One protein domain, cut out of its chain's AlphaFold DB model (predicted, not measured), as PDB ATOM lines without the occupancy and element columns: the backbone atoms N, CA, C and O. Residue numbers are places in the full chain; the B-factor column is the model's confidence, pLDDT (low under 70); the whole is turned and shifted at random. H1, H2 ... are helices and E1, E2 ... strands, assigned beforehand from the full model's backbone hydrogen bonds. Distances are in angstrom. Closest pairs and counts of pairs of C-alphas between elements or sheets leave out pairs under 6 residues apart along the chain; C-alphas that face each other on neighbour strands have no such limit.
ATOM      1  N   TRP A 191       7.969  -8.962  34.190       29.77
ATOM      2  CA  TRP A 191       7.370  -7.644  34.360       29.77
ATOM      3  C   TRP A 191       7.718  -6.770  33.153       29.77
ATOM      4  O   TRP A 191       8.849  -6.827  32.664       29.77
ATOM      5  N   TRP A 192       6.779  -5.942  32.700       39.56
ATOM      6  CA  TRP A 192       7.057  -4.892  31.727       39.56
ATOM      7  C   TRP A 192       6.426  -3.574  32.191       39.56
ATOM      8  O   TRP A 192       5.247  -3.539  32.531       39.56
ATOM      9  N   TYR A 193       7.247  -2.524  32.248       34.41
ATOM     10  CA  TYR A 193       6.860  -1.150  32.565       34.41
ATOM     11  C   TYR A 193       6.974  -0.323  31.280       34.41
ATOM     12  O   TYR A 193       7.968  -0.430  30.558       34.41
ATOM     13  N   ALA A 194       5.941   0.461  30.995       36.94
ATOM     14  CA  ALA A 194       5.753   1.198  29.751       36.94
ATOM     15  C   ALA A 194       5.896   2.709  29.972       36.94
ATOM     16  O   ALA A 194       4.951   3.452  29.730       36.94
ATOM     17  N   ASP A 195       7.031   3.180  30.487       39.31
ATOM     18  CA  ASP A 195       7.227   4.608  30.782       39.31
ATOM     19  C   ASP A 195       8.349   5.276  29.971       39.31
ATOM     20  O   ASP A 195       8.563   6.476  30.105       39.31
ATOM     21  N   ASN A 196       9.039   4.544  29.084       40.25
ATOM     22  CA  ASN A 196      10.230   5.049  28.388       40.25
ATOM     23  C   ASN A 196      10.332   4.629  26.913       40.25
ATOM     24  O   ASN A 196      11.369   4.133  26.465       40.25
ATOM     25  N   TYR A 197       9.280   4.838  26.125       48.06
ATOM     26  CA  TYR A 197       9.413   4.737  24.673       48.06
ATOM     27  C   TYR A 197       9.673   6.105  24.056       48.06
ATOM     28  O   TYR A 197       8.780   6.934  23.930       48.06
ATOM     29  N   SER A 198      10.928   6.316  23.658       44.38
ATOM     30  CA  SER A 198      11.258   7.266  22.596       44.38
ATOM     31  C   SER A 198      10.953   6.631  21.238       44.38
ATOM     32  O   SER A 198      10.960   5.396  21.109       44.38
ATOM     33  N   ASP A 199      10.689   7.465  20.232       44.94
ATOM     34  CA  ASP A 199      10.496   7.034  18.847       44.94
ATOM     35  C   ASP A 199      11.585   6.041  18.410       44.94
ATOM     36  O   ASP A 199      12.784   6.303  18.518       44.94
ATOM     37  N   GLY A 200      11.157   4.873  17.919       59.56
ATOM     38  CA  GLY A 200      12.045   3.790  17.482       59.56
ATOM     39  C   GLY A 200      12.296   2.681  18.512       59.56
ATOM     40  O   GLY A 200      13.049   1.748  18.225       59.56
ATOM     41  N   SER A 201      11.664   2.731  19.686       74.50
ATOM     42  CA  SER A 201      11.702   1.608  20.629       74.50
ATOM     43  C   SER A 201      10.940   0.390  20.085       74.50
ATOM     44  O   SER A 201       9.881   0.527  19.475       74.50
ATOM     45  N   GLY A 202      11.483  -0.817  20.281       81.94
ATOM     46  CA  GLY A 202      10.853  -2.056  19.806       81.94
ATOM     47  C   GLY A 202       9.556  -2.384  20.553       81.94
ATOM     48  O   GLY A 202       9.453  -2.127  21.754       81.94
ATOM     49  N   LEU A 203       8.586  -2.989  19.856       84.12
ATOM     50  CA  LEU A 203       7.321  -3.404  20.465       84.12
ATOM     51  C   LEU A 203       7.548  -4.511  21.515       84.12
ATOM     52  O   LEU A 203       8.554  -5.238  21.459       84.12
ATOM     53  N   PRO A 204       6.609  -4.678  22.467       78.12
ATOM     54  CA  PRO A 204       6.679  -5.728  23.473       78.12
ATOM     55  C   PRO A 204       6.953  -7.109  22.873       78.12
ATOM     56  O   PRO A 204       6.569  -7.423  21.747       78.12
ATOM     57  N   PHE A 205       7.651  -7.951  23.637       81.38
ATOM     58  CA  PHE A 205       8.017  -9.318  23.236       81.38
ATOM     59  C   PHE A 205       8.906  -9.417  21.984       81.38
ATOM     60  O   PHE A 205       9.037 -10.494  21.404       81.38
ATOM     61  N   GLY A 206       9.548  -8.312  21.588       86.56
ATOM     62  CA  GLY A 206      10.370  -8.261  20.382       86.56
ATOM     63  C   GLY A 206       9.543  -8.330  19.102       86.56
ATOM     64  O   GLY A 206      10.090  -8.701  18.061       86.56
ATOM     65  N   ALA A 207       8.248  -8.008  19.182       89.38
ATOM     66  CA  ALA A 207       7.417  -7.858  18.005       89.38
ATOM     67  C   ALA A 207       8.002  -6.757  17.108       89.38
ATOM     68  O   ALA A 207       8.462  -5.706  17.554       89.38
ATOM     69  N   SER A 208       8.019  -7.034  15.816       90.44
ATOM     70  CA  SER A 208       8.470  -6.106  14.784       90.44
ATOM     71  C   SER A 208       7.321  -5.270  14.218       90.44
ATOM     72  O   SER A 208       7.564  -4.268  13.549       90.44
ATOM     73  N   SER A 209       6.075  -5.667  14.496       88.75
ATOM     74  CA  SER A 209       4.848  -4.973  14.101       88.75
ATOM     75  C   SER A 209       3.695  -5.288  15.059       88.75
ATOM     76  O   SER A 209       3.748  -6.264  15.810       88.75
ATOM     77  N   VAL A 210       2.640  -4.470  15.023       84.88
ATOM     78  CA  VAL A 210       1.422  -4.680  15.827       84.88
ATOM     79  C   VAL A 210       0.704  -5.974  15.426       84.88
ATOM     80  O   VAL A 210       0.165  -6.660  16.290       84.88
ATOM     81  N   ASP A 211       0.789  -6.385  14.158       89.38
ATOM     82  CA  ASP A 211       0.207  -7.646  13.676       89.38
ATOM     83  C   ASP A 211       0.786  -8.879  14.388       89.38
ATOM     84  O   ASP A 211       0.095  -9.875  14.584       89.38
ATOM     85  N   GLU A 212       2.045  -8.825  14.836       91.94
ATOM     86  CA  GLU A 212       2.657  -9.920  15.603       91.94
ATOM     87  C   GLU A 212       2.155  -9.996  17.055       91.94
ATOM     88  O   GLU A 212       2.340 -11.022  17.725       91.94
ATOM     89  N   LEU A 213       1.515  -8.928  17.542       92.31
ATOM     90  CA  LEU A 213       0.888  -8.870  18.861       92.31
ATOM     91  C   LEU A 213      -0.550  -9.390  18.848       92.31
ATOM     92  O   LEU A 213      -1.067  -9.730  19.908       92.31
ATOM     93  N   VAL A 214      -1.182  -9.505  17.681       93.19
ATOM     94  CA  VAL A 214      -2.547 -10.022  17.543       93.19
ATOM     95  C   VAL A 214      -2.664 -11.438  18.124       93.19
ATOM     96  O   VAL A 214      -1.852 -12.328  17.859       93.19
ATOM     97  N   GLY A 215      -3.690 -11.646  18.949       90.69
ATOM     98  CA  GLY A 215      -3.965 -12.897  19.656       90.69
ATOM     99  C   GLY A 215      -3.023 -13.189  20.826       90.69
ATOM    100  O   GLY A 215      -3.038 -14.304  21.353       90.69
ATOM    101  N   LYS A 216      -2.166 -12.240  21.225       90.12
ATOM    102  CA  LYS A 216      -1.399 -12.344  22.472       90.12
ATOM    103  C   LYS A 216      -2.265 -11.900  23.644       90.12
ATOM    104  O   LYS A 216      -2.916 -10.863  23.564       90.12
ATOM    105  N   ALA A 217      -2.209 -12.657  24.733       92.50
ATOM    106  CA  ALA A 217      -2.809 -12.247  25.991       92.50
ATOM    107  C   ALA A 217      -2.044 -11.052  26.584       92.50
ATOM    108  O   ALA A 217      -0.812 -10.995  26.501       92.50
ATOM    109  N   PHE A 218      -2.768 -10.130  27.209       89.19
ATOM    110  CA  PHE A 218      -2.227  -9.034  27.997       89.19
ATOM    111  C   PHE A 218      -2.936  -8.953  29.351       89.19
ATOM    112  O   PHE A 218      -4.106  -9.308  29.478       89.19
ATOM    113  N   GLU A 219      -2.211  -8.461  30.353       91.50
ATOM    114  CA  GLU A 219      -2.725  -8.163  31.686       91.50
ATOM    115  C   GLU A 219      -2.217  -6.778  32.107       91.50
ATOM    116  O   GLU A 219      -1.042  -6.457  31.918       91.50
ATOM    117  N   VAL A 220      -3.088  -5.973  32.703       84.44
ATOM    118  CA  VAL A 220      -2.767  -4.726  33.400       84.44
ATOM    119  C   VAL A 220      -2.995  -4.982  34.880       84.44
ATOM    120  O   VAL A 220      -4.060  -5.470  35.262       84.44
ATOM    121  N   ARG A 221      -1.998  -4.675  35.710       92.25
ATOM    122  CA  ARG A 221      -2.051  -4.878  37.161       92.25
ATOM    123  C   ARG A 221      -1.824  -3.565  37.905       92.25
ATOM    124  O   ARG A 221      -1.143  -2.689  37.375       92.25
ATOM    125  N   ASP A 222      -2.383  -3.439  39.104       86.56
ATOM    126  CA  ASP A 222      -2.058  -2.339  40.020       86.56
ATOM    127  C   ASP A 222      -0.680  -2.531  40.686       86.56
ATOM    128  O   ASP A 222       0.052  -3.487  40.397       86.56
ATOM    129  N   ALA A 223      -0.300  -1.591  41.557       82.69
ATOM    130  CA  ALA A 223       0.987  -1.607  42.251       82.69
ATOM    131  C   ALA A 223       1.118  -2.791  43.229       82.69
ATOM    132  O   ALA A 223       2.226  -3.263  43.498       82.69
ATOM    133  N   GLU A 224      -0.008  -3.293  43.724       86.31
ATOM    134  CA  GLU A 224      -0.138  -4.442  44.614       86.31
ATOM    135  C   GLU A 224      -0.160  -5.777  43.843       86.31
ATOM    136  O   GLU A 224      -0.042  -6.851  44.439       86.31
ATOM    137  N   GLY A 225      -0.244  -5.721  42.511       86.81
ATOM    138  CA  GLY A 225      -0.212  -6.860  41.604       86.81
ATOM    139  C   GLY A 225      -1.583  -7.468  41.290       86.81
ATOM    140  O   GLY A 225      -1.625  -8.531  40.660       86.81
ATOM    141  N   ALA A 226      -2.691  -6.843  41.691       90.81
ATOM    142  CA  ALA A 226      -4.035  -7.280  41.328       90.81
ATOM    143  C   ALA A 226      -4.324  -6.976  39.853       90.81
ATOM    144  O   ALA A 226      -3.937  -5.935  39.335       90.81
ATOM    145  N   ILE A 227      -4.992  -7.900  39.158       89.00
ATOM    146  CA  ILE A 227      -5.349  -7.733  37.742       89.00
ATOM    147  C   ILE A 227      -6.498  -6.732  37.640       89.00
ATOM    148  O   ILE A 227      -7.597  -6.989  38.129       89.00
ATOM    149  N   LEU A 228      -6.237  -5.610  36.977       81.00
ATOM    150  CA  LEU A 228      -7.216  -4.571  36.663       81.00
ATOM    151  C   LEU A 228      -7.900  -4.832  35.319       81.00
ATOM    152  O   LEU A 228      -9.091  -4.572  35.164       81.00
ATOM    153  N   LEU A 229      -7.145  -5.346  34.345       84.75
ATOM    154  CA  LEU A 229      -7.630  -5.655  33.004       84.75
ATOM    155  C   LEU A 229      -6.873  -6.861  32.455       84.75
ATOM    156  O   LEU A 229      -5.654  -6.916  32.552       84.75
ATOM    157  N   GLU A 230      -7.576  -7.799  31.840       95.00
ATOM    158  CA  GLU A 230      -6.969  -8.893  31.085       95.00
ATOM    159  C   GLU A 230      -7.738  -9.114  29.784       95.00
ATOM    160  O   GLU A 230      -8.944  -8.860  29.707       95.00
ATOM    161  N   GLY A 231      -7.043  -9.567  28.748       93.50
ATOM    162  CA  GLY A 231      -7.656  -9.846  27.456       93.50
ATOM    163  C   GLY A 231      -6.658 -10.370  26.437       93.50
ATOM    164  O   GLY A 231      -5.477 -10.520  26.728       93.50
ATOM    165  N   ASP A 232      -7.139 -10.629  25.228       93.88
ATOM    166  CA  ASP A 232      -6.301 -10.918  24.067       93.88
ATOM    167  C   ASP A 232      -6.288  -9.693  23.144       93.88
ATOM    168  O   ASP A 232      -7.315  -9.033  22.967       93.88
ATOM    169  N   VAL A 233      -5.142  -9.383  22.534       90.81
ATOM    170  CA  VAL A 233      -5.057  -8.344  21.498       90.81
ATOM    171  C   VAL A 233      -5.925  -8.783  20.307       90.81
ATOM    172  O   VAL A 233      -5.671  -9.853  19.744       90.81
ATOM    173  N   PRO A 234      -6.954  -8.014  19.913       89.06
ATOM    174  CA  PRO A 234      -7.876  -8.426  18.858       89.06
ATOM    175  C   PRO A 234      -7.195  -8.453  17.483       89.06
ATOM    176  O   PRO A 234      -6.206  -7.759  17.257       89.06
ATOM    177  N   GLU A 235      -7.739  -9.241  16.549       89.88
ATOM    178  CA  GLU A 235      -7.361  -9.137  15.133       89.88
ATOM    179  C   GLU A 235      -7.699  -7.733  14.616       89.88
ATOM    180  O   GLU A 235      -8.828  -7.266  14.768       89.88
ATOM    181  N   LEU A 236      -6.713  -7.056  14.022       84.69
ATOM    182  CA  LEU A 236      -6.928  -5.781  13.351       84.69
ATOM    183  C   LEU A 236      -7.440  -6.059  11.937       84.69
ATOM    184  O   LEU A 236      -6.776  -6.728  11.143       84.69
ATOM    185  N   GLU A 237      -8.625  -5.549  11.605       84.25
ATOM    186  CA  GLU A 237      -9.109  -5.591  10.228       84.25
ATOM    187  C   GLU A 237      -8.233  -4.673   9.368       84.25
ATOM    188  O   GLU A 237      -8.128  -3.470   9.613       84.25
ATOM    189  N   THR A 238      -7.577  -5.233   8.347       74.31
ATOM    190  CA  THR A 238      -6.865  -4.428   7.355       74.31
ATOM    191  C   THR A 238      -7.889  -3.663   6.527       74.31
ATOM    192  O   THR A 238      -8.589  -4.241   5.695       74.31
ATOM    193  N   ILE A 239      -7.981  -2.354   6.751       64.38
ATOM    194  CA  ILE A 239      -8.801  -1.470   5.927       64.38
ATOM    195  C   ILE A 239      -8.048  -1.248   4.610       64.38
ATOM    196  O   ILE A 239      -7.052  -0.526   4.557       64.38
ATOM    197  N   GLU A 240      -8.492  -1.910   3.540       61.28
ATOM    198  CA  GLU A 240      -8.005  -1.627   2.188       61.28
ATOM    199  C   GLU A 240      -8.606  -0.301   1.711       61.28
ATOM    200  O   GLU A 240      -9.810  -0.197   1.471       61.28
ATOM    201  N   PHE A 241      -7.768   0.724   1.576       48.59
ATOM    202  CA  PHE A 241      -8.180   1.995   0.991       48.59
ATOM    203  C   PHE A 241      -8.265   1.868  -0.532       48.59
ATOM    204  O   PHE A 241      -7.342   1.362  -1.180       48.59
TER     205      PHE A 241
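Overview. This is residues 191 to 241 of the 450 residues of an uncharacterized protein of Planctomycetaceae bacterium (UniProt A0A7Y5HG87). With little regular structure, this is a long open loop, residues 191 to 209, leading through the short helix H1 into a hairpin of two strands, E1 and E2, with a tail after it. Residues 195 to 202 of the loop stick out. The printed part has 51 residues, in the order H1, E1, E2; the class is mixed, with 15 residues in named elements. It is loose, with a radius of gyration of the C-alphas of 13.4 A, and elongated, spanning 44 by 25 by 17 A.

Along the chain. H1, residues 210 to 213, begins at C-alpha (1.422, -4.680, 15.827). E1, residues 217 to 221, is 13.4 A long. E2, residues 227 to 232, is 14.1 A long and ends at C-alpha (-6.301, -10.918, 24.067).

Arrangement. E1 and E2 form an antiparallel hairpin, at 167 degrees; N 220 and O 229 are within hydrogen-bond range at 2.7 A. H1 and E2 are apart. H1 is too short for an O i to N i+4 pair; its one O i to N i+3 pair is within range.

Size, cuts and confidence. The C-alphas of Glu 224 and Phe 241 are farthest apart, 44.8 A. The printed part has no cut, and both links are tight. Residues 191 to 200 and 239 to 241 have pLDDT under 70.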